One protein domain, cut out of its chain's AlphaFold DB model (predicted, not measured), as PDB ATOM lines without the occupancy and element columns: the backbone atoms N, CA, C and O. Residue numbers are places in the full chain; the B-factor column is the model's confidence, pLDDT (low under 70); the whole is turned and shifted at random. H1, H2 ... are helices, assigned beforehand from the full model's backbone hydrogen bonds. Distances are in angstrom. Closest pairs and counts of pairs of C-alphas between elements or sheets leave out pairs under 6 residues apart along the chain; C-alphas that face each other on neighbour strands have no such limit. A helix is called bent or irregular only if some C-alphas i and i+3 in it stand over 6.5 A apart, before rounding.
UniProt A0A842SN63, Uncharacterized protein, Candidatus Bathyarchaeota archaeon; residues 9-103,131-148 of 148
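This is residues 9 to 103 and 131 to 148 of the 148 residues of an uncharacterized protein of Candidatus Bathyarchaeota archaeon (UniProt A0A842SN63). Five helices form an uneven body from which residues 75 to 103, with the long helix H5, stick out as a free arm. In the body H1 and H2 make a hairpin, H3 continues past H2 along the first part of H1, H4 folds back on the end of H3, and H6 packs on H3 and H4. The printed part has 113 residues with six named helices, H1 to H6 in order, and no named strand; the class is all helix. The whole is loose, with a radius of gyration of the C-alphas of 17.7 A and spans of 45 by 40 by 27 A.

Find C-alpha 9 at (-20.844, -22.410, -5.069); from there H1 runs through residues 9 to 29, 29.7 A long, with a kink of 26 degrees near residue 19. Next come H2, residues 39 to 46, H3, residues 48 to 61 and 19.4 A long, and H4, residues 63 to 73 and 15.9 A long. Look for C-alpha 81 at (-39.580, 6.355, -10.117), where H5 begins; it runs 31.3 A to residue 102. After the cut, H6 takes residues 131 to 146, 21.2 A, ending at C-alpha 146 (-25.755, -15.481, -14.711); it is only just irregular, with C-alphas 139 and 142 6.9 A apart.

Start at H3, the hub, which touches H1, H4 and H6. Residues 11 to 19 of H1 touch H3 at a shallow tilt of 31 degrees, opposite ways; the closest C-alphas, of Thr 15 and Ala 48, are 5.2 A apart. Residues 18 to 26 of H1 touch H2 in a helical hairpin at a shallow tilt of 15 degrees, with the C-alphas of Ser 19 and Gly 45 closest at 3.8 A. H2 and H3 meet only through their link. H3 and H4 form a helical hairpin at a steep tilt of 40 degrees; Tyr 58 and Ala 66 have the closest C-alphas, 5.2 A apart. H6 touches H3 at a steep tilt of 51 degrees, the same way, closest at the C-alphas of Pro 49 and Gly 136, 4.4 A. H5 touches no helix. Each O i to N i+4 pair is within hydrogen-bond range in H2, H3, H4 and H5, against 16 of 17 in H1 and 7 of 12 in H6.

The C-alphas farthest apart are those of Gly 62 and Lys 103, at 52.3 A. Residues 104 to 130 are not printed, and C-alphas 103 and 131 are 32.0 A apart across the cut. Of the links printed whole, none is long. Mean pLDDT of the printed part is 92.2; residues 31, 33 and 35 are under 70.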
ATOM      1  N   TRP A   9     -20.743 -21.331  -6.059       95.94
ATOM      2  CA  TRP A   9     -20.844 -22.410  -5.069       95.94
ATOM      3  C   TRP A   9     -19.932 -22.214  -3.859       95.94
ATOM      4  O   TRP A   9     -20.323 -22.550  -2.747       95.94
ATOM      5  N   THR A  10     -18.744 -21.635  -4.058       96.31
ATOM      6  CA  THR A  10     -17.838 -21.316  -2.948       96.31
ATOM      7  C   THR A  10     -18.465 -20.256  -2.054       96.31
ATOM      8  O   THR A  10     -18.454 -20.402  -0.839       96.31
ATOM      9  N   TYR A  11     -19.094 -19.239  -2.649       97.50
ATOM     10  CA  TYR A  11     -19.841 -18.240  -1.894       97.50
ATOM     11  C   TYR A  11     -21.014 -18.847  -1.123       97.50
ATOM     12  O   TYR A  11     -21.108 -18.616   0.076       97.50
ATOM     13  N   PHE A  12     -21.861 -19.663  -1.760       98.00
ATOM     14  CA  PHE A  12     -22.977 -20.308  -1.060       98.00
ATOM     15  C   PHE A  12     -22.507 -21.165   0.112       98.00
ATOM     16  O   PHE A  12     -23.075 -21.073   1.196       98.00
ATOM     17  N   LEU A  13     -21.449 -21.955  -0.084       97.94
ATOM     18  CA  LEU A  13     -20.902 -22.801   0.969       97.94
ATOM     19  C   LEU A  13     -20.314 -21.969   2.117       97.94
ATOM     20  O   LEU A  13     -20.594 -22.260   3.274       97.94
ATOM     21  N   CYS A  14     -19.549 -20.916   1.812       97.69
ATOM     22  CA  CYS A  14     -19.017 -20.004   2.824       97.69
ATOM     23  C   CYS A  14     -20.137 -19.328   3.621       97.69
ATOM     24  O   CYS A  14     -20.100 -19.357   4.848       97.69
ATOM     25  N   THR A  15     -21.137 -18.766   2.938       98.06
ATOM     26  CA  THR A  15     -22.267 -18.084   3.577       98.06
ATOM     27  C   THR A  15     -23.065 -19.047   4.450       98.06
ATOM     28  O   THR A  15     -23.377 -18.699   5.581       98.06
ATOM     29  N   LEU A  16     -23.339 -20.265   3.963       98.25
ATOM     30  CA  LEU A  16     -24.065 -21.293   4.708       98.25
ATOM     31  C   LEU A  16     -23.299 -21.735   5.957       98.25
ATOM     32  O   LEU A  16     -23.866 -21.748   7.041       98.25
ATOM     33  N   ILE A  17     -22.016 -22.086   5.820       98.19
ATOM     34  CA  ILE A  17     -21.197 -22.528   6.957       98.19
ATOM     35  C   ILE A  17     -21.093 -21.409   7.991       98.19
ATOM     36  O   ILE A  17     -21.269 -21.661   9.181       98.19
ATOM     37  N   PHE A  18     -20.836 -20.175   7.553       98.00
ATOM     38  CA  PHE A  18     -20.727 -19.033   8.451       98.00
ATOM     39  C   PHE A  18     -22.044 -18.795   9.194       98.00
ATOM     40  O   PHE A  18     -22.044 -18.770  10.424       98.00
ATOM     41  N   SER A  19     -23.170 -18.677   8.481       97.69
ATOM     42  CA  SER A  19     -24.460 -18.380   9.110       97.69
ATOM     43  C   SER A  19     -24.907 -19.487  10.060       97.69
ATOM     44  O   SER A  19     -25.243 -19.208  11.211       97.69
ATOM     45  N   TRP A  20     -24.829 -20.748   9.629       97.00
ATOM     46  CA  TRP A  20     -25.262 -21.890  10.432       97.00
ATOM     47  C   TRP A  20     -24.327 -22.227  11.583       97.00
ATOM     48  O   TRP A  20     -24.779 -22.844  12.542       97.00
ATOM     49  N   THR A  21     -23.066 -21.792  11.556       96.56
ATOM     50  CA  THR A  21     -22.214 -21.887  12.748       96.56
ATOM     51  C   THR A  21     -22.823 -21.067  13.885       96.56
ATOM     52  O   THR A  21     -23.032 -21.588  14.976       96.56
ATOM     53  N   PHE A  22     -23.185 -19.805  13.634       95.06
ATOM     54  CA  PHE A  22     -23.767 -18.952  14.672       95.06
ATOM     55  C   PHE A  22     -25.221 -19.320  14.986       95.06
ATOM     56  O   PHE A  22     -25.576 -19.478  16.154       95.06
ATOM     57  N   TRP A  23     -26.057 -19.511  13.962       94.69
ATOM     58  CA  TRP A  23     -27.465 -19.864  14.152       94.69
ATOM     59  C   TRP A  23     -27.655 -21.270  14.729       94.69
ATOM     60  O   TRP A  23     -28.557 -21.473  15.533       94.69
ATOM     61  N   GLY A  24     -26.784 -22.227  14.404       93.31
ATOM     62  CA  GLY A  24     -26.804 -23.560  15.004       93.31
ATOM     63  C   GLY A  24     -26.480 -23.529  16.499       93.31
ATOM     64  O   GLY A  24     -27.182 -24.157  17.288       93.31
ATOM     65  N   ILE A  25     -25.472 -22.746  16.910       91.38
ATOM     66  CA  ILE A  25     -25.161 -22.542  18.337       91.38
ATOM     67  C   ILE A  25     -26.347 -21.887  19.053       91.38
ATOM     68  O   ILE A  25     -26.740 -22.343  20.126       91.38
ATOM     69  N   LEU A  26     -26.940 -20.852  18.451       90.44
ATOM     70  CA  LEU A  26     -28.120 -20.178  18.993       90.44
ATOM     71  C   LEU A  26     -29.287 -21.150  19.214       90.44
ATOM     72  O   LEU A  26     -29.907 -21.141  20.281       90.44
ATOM     73  N   GLN A  27     -29.541 -22.009  18.224       89.06
ATOM     74  CA  GLN A  27     -30.639 -22.971  18.251       89.06
ATOM     75  C   GLN A  27     -30.491 -24.004  19.377       89.06
ATOM     76  O   GLN A  27     -31.478 -24.458  19.949       89.06
ATOM     77  N   ILE A  28     -29.253 -24.385  19.706       89.25
ATOM     78  CA  ILE A  28     -28.965 -25.352  20.774       89.25
ATOM     79  C   ILE A  28     -29.124 -24.719  22.165       89.25
ATOM     80  O   ILE A  28     -29.515 -25.405  23.105       89.25
ATOM     81  N   GLN A  29     -28.792 -23.434  22.318       82.69
ATOM     82  CA  GLN A  29     -28.625 -22.806  23.634       82.69
ATOM     83  C   GLN A  29     -29.903 -22.197  24.210       82.69
ATOM     84  O   GLN A  29     -30.162 -22.348  25.402       82.69
ATOM     85  N   SER A  30     -30.679 -21.462  23.412       71.00
ATOM     86  CA  SER A  30     -31.779 -20.671  23.985       71.00
ATOM     87  C   SER A  30     -32.952 -20.399  23.052       71.00
ATOM     88  O   SER A  30     -34.027 -20.080  23.555       71.00
ATOM     89  N   ASN A  31     -32.785 -20.484  21.725       67.88
ATOM     90  CA  ASN A  31     -33.750 -19.945  20.748       67.88
ATOM     91  C   ASN A  31     -34.145 -18.471  20.994       67.88
ATOM     92  O   ASN A  31     -35.128 -17.997  20.431       67.88
ATOM     93  N   GLN A  32     -33.402 -17.728  21.822       72.56
ATOM     94  CA  GLN A  32     -33.717 -16.340  22.156       72.56
ATOM     95  C   GLN A  32     -32.978 -15.396  21.210       72.56
ATOM     96  O   GLN A  32     -31.751 -15.302  21.246       72.56
ATOM     97  N   THR A  33     -33.727 -14.676  20.376       68.56
ATOM     98  CA  THR A  33     -33.192 -13.712  19.397       68.56
ATOM     99  C   THR A  33     -33.139 -12.270  19.915       68.56
ATOM    100  O   THR A  33     -32.737 -11.378  19.173       68.56
ATOM    101  N   ASP A  34     -33.537 -12.029  21.168       72.44
ATOM    102  CA  ASP A  34     -33.479 -10.712  21.820       72.44
ATOM    103  C   ASP A  34     -32.031 -10.257  22.050       72.44
ATOM    104  O   ASP A  34     -31.130 -11.086  21.991       72.44
ATOM    105  N   LEU A  35     -31.804  -8.973  22.379       65.06
ATOM    106  CA  LEU A  35     -30.498  -8.343  22.687       65.06
ATOM    107  C   LEU A  35     -29.814  -8.910  23.956       65.06
ATOM    108  O   LEU A  35     -29.472  -8.207  24.903       65.06
ATOM    109  N   THR A  36     -29.608 -10.213  23.954       73.56
ATOM    110  CA  THR A  36     -28.873 -11.031  24.905       73.56
ATOM    111  C   THR A  36     -27.547 -11.440  24.253       73.56
ATOM    112  O   THR A  36     -27.398 -11.339  23.029       73.56
ATOM    113  N   PRO A  37     -26.572 -11.960  25.019       74.75
ATOM    114  CA  PRO A  37     -25.359 -12.539  24.438       74.75
ATOM    115  C   PRO A  37     -25.646 -13.603  23.365       74.75
ATOM    116  O   PRO A  37     -24.874 -13.750  22.422       74.75
ATOM    117  N   TYR A  38     -26.782 -14.301  23.465       76.81
ATOM    118  CA  TYR A  38     -27.220 -15.277  22.471       76.81
ATOM    119  C   TYR A  38     -27.847 -14.621  21.235       76.81
ATOM    120  O   TYR A  38     -27.548 -15.042  20.121       76.81
ATOM    121  N   GLY A  39     -28.600 -13.527  21.372       82.50
ATOM    122  CA  GLY A  39     -29.100 -12.783  20.209       82.50
ATOM    123  C   GLY A  39     -28.001 -12.171  19.345       82.50
ATOM    124  O   GLY A  39     -28.177 -12.034  18.136       82.50
ATOM    125  N   ALA A  40     -26.816 -11.897  19.902       87.81
ATOM    126  CA  ALA A  40     -25.651 -11.523  19.098       87.81
ATOM    127  C   ALA A  40     -25.314 -12.581  18.027       87.81
ATOM    128  O   ALA A  40     -24.937 -12.224  16.912       87.81
ATOM    129  N   LEU A  41     -25.517 -13.875  18.319       91.62
ATOM    130  CA  LEU A  41     -25.326 -14.964  17.355       91.62
ATOM    131  C   LEU A  41     -26.314 -14.872  16.185       91.62
ATOM    132  O   LEU A  41     -25.944 -15.178  15.052       91.62
ATOM    133  N   PHE A  42     -27.547 -14.413  16.431       91.19
ATOM    134  CA  PHE A  42     -28.526 -14.193  15.366       91.19
ATOM    135  C   PHE A  42     -28.014 -13.151  14.368       91.19
ATOM    136  O   PHE A  42     -27.961 -13.414  13.164       91.19
ATOM    137  N   TYR A  43     -27.555 -12.002  14.868       91.81
ATOM    138  CA  TYR A  43     -27.017 -10.938  14.020       91.81
ATOM    139  C   TYR A  43     -25.720 -11.351  13.317       91.81
ATOM    140  O   TYR A  43     -25.551 -11.056  12.135       91.81
ATOM    141  N   LEU A  44     -24.834 -12.086  13.999       94.00
ATOM    142  CA  LEU A  44     -23.612 -12.624  13.395       94.00
ATOM    143  C   LEU A  44     -23.926 -13.581  12.242       94.00
ATOM    144  O   LEU A  44     -23.332 -13.461  11.175       94.00
ATOM    145  N   GLY A  45     -24.898 -14.480  12.401       95.44
ATOM    146  CA  GLY A  45     -25.309 -15.344  11.297       95.44
ATOM    147  C   GLY A  45     -25.934 -14.563  10.133       95.44
ATOM    148  O   GLY A  45     -25.652 -14.862   8.973       95.44
ATOM    149  N   GLY A  46     -26.699 -13.507  10.429       95.06
ATOM    150  CA  GLY A  46     -27.336 -12.649   9.426       95.06
ATOM    151  C   GLY A  46     -26.360 -11.825   8.578       95.06
ATOM    152  O   GLY A  46     -26.652 -11.536   7.420       95.06
ATOM    153  N   VAL A  47     -25.170 -11.486   9.093       97.12
ATOM    154  CA  VAL A  47     -24.151 -10.739   8.324       97.12
ATOM    155  C   VAL A  47     -23.319 -11.597   7.368       97.12
ATOM    156  O   VAL A  47     -22.481 -11.062   6.635       97.12
ATOM    157  N   ALA A  48     -23.561 -12.911   7.318       97.88
ATOM    158  CA  ALA A  48     -22.812 -13.840   6.474       97.88
ATOM    159  C   ALA A  48     -22.764 -13.434   4.984       97.88
ATOM    160  O   ALA A  48     -21.659 -13.393   4.436       97.88
ATOM    161  N   PRO A  49     -23.883 -13.069   4.314       98.00
ATOM    162  CA  PRO A  49     -23.858 -12.709   2.893       98.00
ATOM    163  C   PRO A  49     -22.917 -11.533   2.595       98.00
ATOM    164  O   PRO A  49     -22.159 -11.567   1.620       98.00
ATOM    165  N   LEU A  50     -22.903 -10.517   3.462       98.00
ATOM    166  CA  LEU A  50     -22.018  -9.358   3.348       98.00
ATOM    167  C   LEU A  50     -20.550  -9.750   3.567       98.00
ATOM    168  O   LEU A  50     -19.699  -9.451   2.730       98.00
ATOM    169  N   ILE A  51     -20.244 -10.438   4.671       98.00
ATOM    170  CA  ILE A  51     -18.862 -10.802   5.015       98.00
ATOM    171  C   ILE A  51     -18.267 -11.715   3.941       98.00
ATOM    172  O   ILE A  51     -17.162 -11.457   3.455       98.00
ATOM    173  N   CYS A  52     -18.996 -12.752   3.526       98.12
ATOM    174  CA  CYS A  52     -18.517 -13.703   2.531       98.12
ATOM    175  C   CYS A  52     -18.343 -13.050   1.155       98.12
ATOM    176  O   CYS A  52     -17.322 -13.278   0.505       98.12
ATOM    177  N   SER A  53     -19.277 -12.200   0.716       97.94
ATOM    178  CA  SER A  53     -19.167 -11.524  -0.585       97.94
ATOM    179  C   SER A  53     -18.000 -10.537  -0.645       97.94
ATOM    180  O   SER A  53     -17.240 -10.542  -1.618       97.94
ATOM    181  N   VAL A  54     -17.808  -9.725   0.398       98.12
ATOM    182  CA  VAL A  54     -16.703  -8.758   0.474       98.12
ATOM    183  C   VAL A  54     -15.363  -9.483   0.569       98.12
ATOM    184  O   VAL A  54     -14.438  -9.150  -0.174       98.12
ATOM    185  N   THR A  55     -15.269 -10.514   1.413       98.12
ATOM    186  CA  THR A  55     -14.037 -11.298   1.593       98.12
ATOM    187  C   THR A  55     -13.642 -12.013   0.307       98.12
ATOM    188  O   THR A  55     -12.501 -11.899  -0.132       98.12
ATOM    189  N   LEU A  56     -14.573 -12.705  -0.354       97.81
ATOM    190  CA  LEU A  56     -14.261 -13.404  -1.600       97.81
ATOM    191  C   LEU A  56     -13.929 -12.433  -2.737       97.81
ATOM    192  O   LEU A  56     -13.001 -12.687  -3.498       97.81
ATOM    193  N   THR A  57     -14.610 -11.285  -2.824       97.88
ATOM    194  CA  THR A  57     -14.248 -10.239  -3.799       97.88
ATOM    195  C   THR A  57     -12.835  -9.722  -3.554       97.88
ATOM    196  O   THR A  57     -12.058  -9.584  -4.496       97.88
ATOM    197  N   TYR A  58     -12.478  -9.485  -2.291       98.00
ATOM    198  CA  TYR A  58     -11.134  -9.064  -1.920       98.00
ATOM    199  C   TYR A  58     -10.078 -10.107  -2.306       98.00
ATOM    200  O   TYR A  58      -9.053  -9.751  -2.878       98.00
ATOM    201  N   LEU A  59     -10.332 -11.388  -2.029       97.44
ATOM    202  CA  LEU A  59      -9.382 -12.465  -2.316       97.44
ATOM    203  C   LEU A  59      -9.217 -12.738  -3.818       97.44
ATOM    204  O   LEU A  59      -8.130 -13.116  -4.243       97.44
ATOM    205  N   VAL A  60     -10.272 -12.560  -4.617       95.75
ATOM    206  CA  VAL A  60     -10.249 -12.840  -6.064       95.75
ATOM    207  C   VAL A  60      -9.760 -11.638  -6.876       95.75
ATOM    208  O   VAL A  60      -9.008 -11.814  -7.830       95.75
ATOM    209  N   SER A  61     -10.184 -10.425  -6.515       95.19
ATOM    210  CA  SER A  61     -10.012  -9.224  -7.349       95.19
ATOM    211  C   SER A  61      -9.383  -8.036  -6.607       95.19
ATOM    212  O   SER A  61      -9.127  -6.983  -7.188       95.19
ATOM    213  N   GLY A  62      -9.079  -8.194  -5.318       97.00
ATOM    214  CA  GLY A  62      -8.374  -7.202  -4.512       97.00
ATOM    215  C   GLY A  62      -9.264  -6.130  -3.871       97.00
ATOM    216  O   GLY A  62     -10.479  -6.042  -4.064       97.00
ATOM    217  N   LYS A  63      -8.620  -5.259  -3.082       97.38
ATOM    218  CA  LYS A  63      -9.264  -4.206  -2.268       97.38
ATOM    219  C   LYS A  63     -10.138  -3.244  -3.067       97.38
ATOM    220  O   LYS A  63     -11.167  -2.787  -2.570       97.38
ATOM    221  N   ARG A  64      -9.712  -2.895  -4.284       97.88
ATOM    222  CA  ARG A  64     -10.426  -1.932  -5.129       97.88
ATOM    223  C   ARG A  64     -11.833  -2.433  -5.448       97.88
ATOM    224  O   ARG A  64     -12.786  -1.685  -5.252       97.88
ATOM    225  N   ASP A  65     -11.959  -3.690  -5.852       96.81
ATOM    226  CA  ASP A  65     -13.237  -4.255  -6.279       96.81
ATOM    227  C   ASP A  65     -14.162  -4.545  -5.095       96.81
ATOM    228  O   ASP A  65     -15.365  -4.298  -5.184       96.81
ATOM    229  N   ALA A  66     -13.605  -4.930  -3.944       97.50
ATOM    230  CA  ALA A  66     -14.367  -5.041  -2.700       97.50
ATOM    231  C   ALA A  66     -14.994  -3.690  -2.291       97.50
ATOM    232  O   ALA A  66     -16.169  -3.620  -1.933       97.50
ATOM    233  N   ASN A  67     -14.250  -2.587  -2.425       96.75
ATOM    234  CA  ASN A  67     -14.787  -1.246  -2.173       96.75
ATOM    235  C   ASN A  67     -15.841  -0.830  -3.207       96.75
ATOM    236  O   ASN A  67     -16.801  -0.138  -2.865       96.75
ATOM    237  N   VAL A  68     -15.671  -1.220  -4.474       96.94
ATOM    238  CA  VAL A  68     -16.669  -0.963  -5.522       96.94
ATOM    239  C   VAL A  68     -17.973  -1.698  -5.217       96.94
ATOM    240  O   VAL A  68     -19.032  -1.093  -5.376       96.94
ATOM    241  N   LEU A  69     -17.910  -2.945  -4.740       96.69
ATOM    242  CA  LEU A  69     -19.083  -3.712  -4.310       96.69
ATOM    243  C   LEU A  69     -19.878  -2.953  -3.236       96.69
ATOM    244  O   LEU A  69     -21.051  -2.658  -3.447       96.69
ATOM    245  N   ILE A  70     -19.218  -2.533  -2.150       95.75
ATOM    246  CA  ILE A  70     -19.863  -1.794  -1.047       95.75
ATOM    247  C   ILE A  70     -20.471  -0.471  -1.540       95.75
ATOM    248  O   ILE A  70     -21.609  -0.133  -1.216       95.75
ATOM    249  N   ARG A  71     -19.741   0.284  -2.371       95.19
ATOM    250  CA  ARG A  71     -20.234   1.558  -2.923       95.19
ATOM    251  C   ARG A  71     -21.432   1.375  -3.851       95.19
ATOM    252  O   ARG A  71     -22.293   2.250  -3.889       95.19
ATOM    253  N   LYS A  72     -21.484   0.277  -4.609       93.06
ATOM    254  CA  LYS A  72     -22.626  -0.040  -5.473       93.06
ATOM    255  C   LYS A  72     -23.877  -0.349  -4.654       93.06
ATOM    256  O   LYS A  72     -24.935   0.136  -5.037       93.06
ATOM    257  N   THR A  73     -23.759  -1.054  -3.525       91.44
ATOM    258  CA  THR A  73     -24.895  -1.298  -2.618       91.44
ATOM    259  C   THR A  73     -25.522   0.009  -2.127       91.44
ATOM    260  O   THR A  73     -26.740   0.146  -2.112       91.44
ATOM    261  N   LEU A  74     -24.700   0.995  -1.762       90.25
ATOM    262  CA  LEU A  74     -25.169   2.279  -1.219       90.25
ATOM    263  C   LEU A  74     -25.538   3.309  -2.303       90.25
ATOM    264  O   LEU A  74     -25.831   4.467  -1.999       90.25
ATOM    265  N   SER A  75     -25.492   2.923  -3.579       91.12
ATOM    266  CA  SER A  75     -25.745   3.819  -4.704       91.12
ATOM    267  C   SER A  75     -27.184   3.699  -5.196       91.12
ATOM    268  O   SER A  75     -27.540   2.752  -5.890       91.12
ATOM    269  N   PHE A  76     -27.970   4.754  -4.999       87.44
ATOM    270  CA  PHE A  76     -29.352   4.850  -5.487       87.44
ATOM    271  C   PHE A  76     -29.479   5.251  -6.967       87.44
ATOM    272  O   PHE A  76     -30.579   5.494  -7.453       87.44
ATOM    273  N   LYS A  77     -28.372   5.309  -7.719       87.12
ATOM    274  CA  LYS A  77     -28.359   5.781  -9.118       87.12
ATOM    275  C   LYS A  77     -29.250   4.971 -10.066       87.12
ATOM    276  O   LYS A  77     -29.698   5.508 -11.070       87.12
ATOM    277  N   SER A  78     -29.483   3.692  -9.776       83.62
ATOM    278  CA  SER A  78     -30.343   2.816 -10.582       83.62
ATOM    279  C   SER A  78     -31.823   2.875 -10.186       83.62
ATOM    280  O   SER A  78     -32.644   2.215 -10.823       83.62
ATOM    281  N   LEU A  79     -32.181   3.624  -9.138       86.62
ATOM    282  CA  LEU A  79     -33.558   3.736  -8.678       86.62
ATOM    283  C   LEU A  79     -34.332   4.684  -9.598       86.62
ATOM    284  O   LEU A  79     -34.113   5.892  -9.605       86.62
ATOM    285  N   THR A  80     -35.257   4.134 -10.378       93.25
ATOM    286  CA  THR A  80     -36.184   4.928 -11.195       93.25
ATOM    287  C   THR A  80     -37.522   5.066 -10.477       93.25
ATOM    288  O   THR A  80     -37.941   4.147  -9.772       93.25
ATOM    289  N   GLY A  81     -38.241   6.173 -10.695       94.44
ATOM    290  CA  GLY A  81     -39.580   6.355 -10.117       94.44
ATOM    291  C   GLY A  81     -40.554   5.235 -10.511       94.44
ATOM    292  O   GLY A  81     -41.320   4.763  -9.678       94.44
ATOM    293  N   LYS A  82     -40.454   4.732 -11.752       95.38
ATOM    294  CA  LYS A  82     -41.223   3.568 -12.226       95.38
ATOM    295  C   LYS A  82     -40.864   2.289 -11.466       95.38
ATOM    296  O   LYS A  82     -41.759   1.545 -11.083       95.38
ATOM    297  N   GLY A  83     -39.573   2.043 -11.237       93.12
ATOM    298  CA  GLY A  83     -39.108   0.892 -10.463       93.12
ATOM    299  C   GLY A  83     -39.564   0.953  -9.006       93.12
ATOM    300  O   GLY A  83     -40.052  -0.043  -8.482       93.12
ATOM    301  N   LEU A  84     -39.485   2.132  -8.379       91.69
ATOM    302  CA  LEU A  84     -39.976   2.337  -7.018       91.69
ATOM    303  C   LEU A  84     -41.488   2.101  -6.930       91.69
ATOM    304  O   LEU A  84     -41.937   1.367  -6.055       91.69
ATOM    305  N   LEU A  85     -42.261   2.661  -7.865       94.69
ATOM    306  CA  LEU A  85     -43.705   2.448  -7.929       94.69
ATOM    307  C   LEU A  85     -44.043   0.964  -8.098       94.69
ATOM    308  O   LEU A  85     -44.916   0.459  -7.400       94.69
ATOM    309  N   LEU A  86     -43.328   0.256  -8.977       93.88
ATOM    310  CA  LEU A  86     -43.521  -1.178  -9.169       93.88
ATOM    311  C   LEU A  86     -43.277  -1.953  -7.870       93.88
ATOM    312  O   LEU A  86     -44.119  -2.759  -7.499       93.88
ATOM    313  N   VAL A  87     -42.170  -1.691  -7.167       90.94
ATOM    314  CA  VAL A  87     -41.846  -2.357  -5.892       90.94
ATOM    315  C   VAL A  87     -42.893  -2.053  -4.820       90.94
ATOM    316  O   VAL A  87     -43.315  -2.959  -4.102       90.94
ATOM    317  N   LEU A  88     -43.346  -0.801  -4.714       91.31
ATOM    318  CA  LEU A  88     -44.383  -0.415  -3.755       91.31
ATOM    319  C   LEU A  88     -45.712  -1.107  -4.061       91.31
ATOM    320  O   LEU A  88     -46.343  -1.631  -3.147       91.31
ATOM    321  N   ILE A  89     -46.112  -1.161  -5.334       94.69
ATOM    322  CA  ILE A  89     -47.333  -1.852  -5.751       94.69
ATOM    323  C   ILE A  89     -47.210  -3.347  -5.471       94.69
ATOM    324  O   ILE A  89     -48.076  -3.898  -4.806       94.69
ATOM    325  N   THR A  90     -46.155  -4.017  -5.936       93.31
ATOM    326  CA  THR A  90     -46.048  -5.476  -5.797       93.31
ATOM    327  C   THR A  90     -45.952  -5.906  -4.338       93.31
ATOM    328  O   THR A  90     -46.616  -6.869  -3.954       93.31
ATOM    329  N   SER A  91     -45.203  -5.180  -3.504       88.50
ATOM    330  CA  SER A  91     -45.101  -5.477  -2.070       88.50
ATOM    331  C   SER A  91     -46.389  -5.145  -1.311       88.50
ATOM    332  O   SER A  91     -46.892  -5.985  -0.570       88.50
ATOM    333  N   THR A  92     -46.970  -3.961  -1.510       89.75
ATOM    334  CA  THR A  92     -48.130  -3.515  -0.719       89.75
ATOM    335  C   THR A  92     -49.407  -4.220  -1.157       89.75
ATOM    336  O   THR A  92     -50.186  -4.656  -0.310       89.75
ATOM    337  N   LEU A  93     -49.628  -4.365  -2.467       92.12
ATOM    338  CA  LEU A  93     -50.847  -4.967  -3.004       92.12
ATOM    339  C   LEU A  93     -50.952  -6.446  -2.633       92.12
ATOM    340  O   LEU A  93     -52.016  -6.877  -2.204       92.12
ATOM    341  N   SER A  94     -49.859  -7.209  -2.754       90.75
ATOM    342  CA  SER A  94     -49.857  -8.637  -2.407       90.75
ATOM    343  C   SER A  94     -50.149  -8.867  -0.922       90.75
ATOM    344  O   SER A  94     -51.029  -9.662  -0.591       90.75
ATOM    345  N   ASN A  95     -49.490  -8.120  -0.030       89.06
ATOM    346  CA  ASN A  95     -49.728  -8.210   1.410       89.06
ATOM    347  C   ASN A  95     -51.145  -7.756   1.787       89.06
ATOM    348  O   ASN A  95     -51.834  -8.437   2.542       89.06
ATOM    349  N   THR A  96     -51.621  -6.647   1.215       89.44
ATOM    350  CA  THR A  96     -52.973  -6.132   1.484       89.44
ATOM    351  C   THR A  96     -54.039  -7.120   1.023       89.44
ATOM    352  O   THR A  96     -54.974  -7.412   1.766       89.44
ATOM    353  N   LEU A  97     -53.883  -7.680  -0.179       91.62
ATOM    354  CA  LEU A  97     -54.803  -8.678  -0.710       91.62
ATOM    355  C   LEU A  97     -54.809  -9.937   0.162       91.62
ATOM    356  O   LEU A  97     -55.878 -10.450   0.478       91.62
ATOM    357  N   SER A  98     -53.637 -10.390   0.613       91.38
ATOM    358  CA  SER A  98     -53.523 -11.521   1.536       91.38
ATOM    359  C   SER A  98     -54.305 -11.282   2.833       91.38
ATOM    360  O   SER A  98     -55.078 -12.151   3.240       91.38
ATOM    361  N   VAL A  99     -54.193 -10.096   3.444       90.81
ATOM    362  CA  VAL A  99     -54.950  -9.749   4.661       90.81
ATOM    363  C   VAL A  99     -56.453  -9.684   4.389       90.81
ATOM    364  O   VAL A  99     -57.233 -10.236   5.158       90.81
ATOM    365  N   ILE A 100     -56.881  -9.046   3.297       91.19
ATOM    366  CA  ILE A 100     -58.309  -8.933   2.953       91.19
ATOM    367  C   ILE A 100     -58.946 -10.314   2.777       91.19
ATOM    368  O   ILE A 100     -60.065 -10.525   3.235       91.19
ATOM    369  N   LEU A 101     -58.237 -11.244   2.134       93.00
ATOM    370  CA  LEU A 101     -58.735 -12.592   1.868       93.00
ATOM    371  C   LEU A 101     -58.719 -13.507   3.102       93.00
ATOM    372  O   LEU A 101     -59.461 -14.485   3.124       93.00
ATOM    373  N   SER A 102     -57.873 -13.227   4.098       90.88
ATOM    374  CA  SER A 102     -57.653 -14.119   5.247       90.88
ATOM    375  C   SER A 102     -58.231 -13.618   6.570       90.88
ATOM    376  O   SER A 102     -58.412 -14.424   7.484       90.88
ATOM    377  N   LYS A 103     -58.518 -12.318   6.709       90.06
ATOM    378  CA  LYS A 103     -58.973 -11.761   7.987       90.06
ATOM    379  C   LYS A 103     -60.369 -12.260   8.363       90.06
ATOM    380  O   LYS A 103     -61.266 -12.349   7.523       90.06
ATOM    381  N   ILE A 131     -29.776  -4.215   3.297       95.00
ATOM    382  CA  ILE A 131     -28.448  -3.824   2.788       95.00
ATOM    383  C   ILE A 131     -27.443  -4.979   2.903       95.00
ATOM    384  O   ILE A 131     -26.700  -5.260   1.955       95.00
ATOM    385  N   VAL A 132     -27.399  -5.629   4.065       96.06
ATOM    386  CA  VAL A 132     -26.472  -6.726   4.371       96.06
ATOM    387  C   VAL A 132     -26.702  -7.911   3.436       96.06
ATOM    388  O   VAL A 132     -25.759  -8.389   2.799       96.06
ATOM    389  N   GLU A 133     -27.949  -8.355   3.315       96.88
ATOM    390  CA  GLU A 133     -28.312  -9.501   2.490       96.88
ATOM    391  C   GLU A 133     -28.138  -9.207   0.998       96.88
ATOM    392  O   GLU A 133     -27.450  -9.943   0.284       96.88
ATOM    393  N   GLU A 134     -28.687  -8.088   0.520       96.44
ATOM    394  CA  GLU A 134     -28.694  -7.754  -0.904       96.44
ATOM    395  C   GLU A 134     -27.286  -7.462  -1.446       96.44
ATOM    396  O   GLU A 134     -27.014  -7.729  -2.621       96.44
ATOM    397  N   THR A 135     -26.346  -7.010  -0.602       97.31
ATOM    398  CA  THR A 135     -24.926  -6.901  -0.996       97.31
ATOM    399  C   THR A 135     -24.367  -8.252  -1.437       97.31
ATOM    400  O   THR A 135     -23.693  -8.341  -2.465       97.31
ATOM    401  N   GLY A 136     -24.668  -9.316  -0.692       97.25
ATOM    402  CA  GLY A 136     -24.228 -10.663  -1.029       97.25
ATOM    403  C   GLY A 136     -25.002 -11.247  -2.209       97.25
ATOM    404  O   GLY A 136     -24.405 -11.674  -3.204       97.25
ATOM    405  N   TRP A 137     -26.336 -11.227  -2.135       97.38
ATOM    406  CA  TRP A 137     -27.197 -11.886  -3.119       97.38
ATOM    407  C   TRP A 137     -27.147 -11.223  -4.495       97.38
ATOM    408  O   TRP A 137     -26.846 -11.889  -5.490       97.38
ATOM    409  N   ARG A 138     -27.374  -9.907  -4.572       95.69
ATOM    410  CA  ARG A 138     -27.356  -9.174  -5.847       95.69
ATOM    411  C   ARG A 138     -25.961  -8.742  -6.256       95.69
ATOM    412  O   ARG A 138     -25.666  -8.716  -7.448       95.69
ATOM    413  N   GLY A 139     -25.118  -8.381  -5.293       95.25
ATOM    414  CA  GLY A 139     -23.794  -7.842  -5.580       95.25
ATOM    415  C   GLY A 139     -22.751  -8.903  -5.944       95.25
ATOM    416  O   GLY A 139     -21.879  -8.630  -6.771       95.25
ATOM    417  N   TYR A 140     -22.844 -10.115  -5.383       96.50
ATOM    418  CA  TYR A 140     -21.851 -11.175  -5.601       96.50
ATOM    419  C   TYR A 140     -22.411 -12.424  -6.276       96.50
ATOM    420  O   TYR A 140     -21.835 -12.880  -7.272       96.50
ATOM    421  N   ALA A 141     -23.489 -12.995  -5.730       97.25
ATOM    422  CA  ALA A 141     -23.982 -14.312  -6.124       97.25
ATOM    423  C   ALA A 141     -24.634 -14.296  -7.509       97.25
ATOM    424  O   ALA A 141     -24.224 -15.046  -8.395       97.25
ATOM    425  N   LEU A 142     -25.610 -13.405  -7.711       97.00
ATOM    426  CA  LEU A 142     -26.397 -13.335  -8.940       97.00
ATOM    427  C   LEU A 142     -25.536 -13.117 -10.201       97.00
ATOM    428  O   LEU A 142     -25.687 -13.902 -11.137       97.00
ATOM    429  N   PRO A 143     -24.579 -12.163 -10.256       95.50
ATOM    430  CA  PRO A 143     -23.745 -11.978 -11.446       95.50
ATOM    431  C   PRO A 143     -22.933 -13.223 -11.820       95.50
ATOM    432  O   PRO A 143     -22.749 -13.505 -12.997       95.50
ATOM    433  N   ARG A 144     -22.465 -13.992 -10.829       94.62
ATOM    434  CA  ARG A 144     -21.682 -15.218 -11.054       94.62
ATOM    435  C   ARG A 144     -22.530 -16.404 -11.482       94.62
ATOM    436  O   ARG A 144     -22.015 -17.289 -12.158       94.62
ATOM    437  N   LEU A 145     -23.792 -16.440 -11.066       96.44
ATOM    438  CA  LEU A 145     -24.755 -17.427 -11.547       96.44
ATOM    439  C   LEU A 145     -25.141 -17.151 -12.999       96.44
ATOM    440  O   LEU A 145     -25.174 -18.083 -13.786       96.44
ATOM    441  N   LEU A 146     -25.374 -15.885 -13.353       96.00
ATOM    442  CA  LEU A 146     -25.755 -15.481 -14.711       96.00
ATOM    443  C   LEU A 146     -24.595 -15.505 -15.720       96.00
ATOM    444  O   LEU A 146     -24.834 -15.467 -16.920       96.00
ATOM    445  N   ALA A 147     -23.347 -15.522 -15.248       91.38
ATOM    446  CA  ALA A 147     -22.156 -15.615 -16.094       91.38
ATOM    447  C   ALA A 147     -21.782 -17.060 -16.481       91.38
ATOM    448  O   ALA A 147     -20.751 -17.266 -17.122       91.38
ATOM    449  N   ARG A 148     -22.562 -18.051 -16.040       71.88
ATOM    450  CA  ARG A 148     -22.402 -19.470 -16.374       71.88
ATOM    451  C   ARG A 148     -23.532 -19.922 -17.278       71.88
ATOM    452  O   ARG A 148     -23.239 -20.795 -18.119       71.88
TER     453      ARG A 148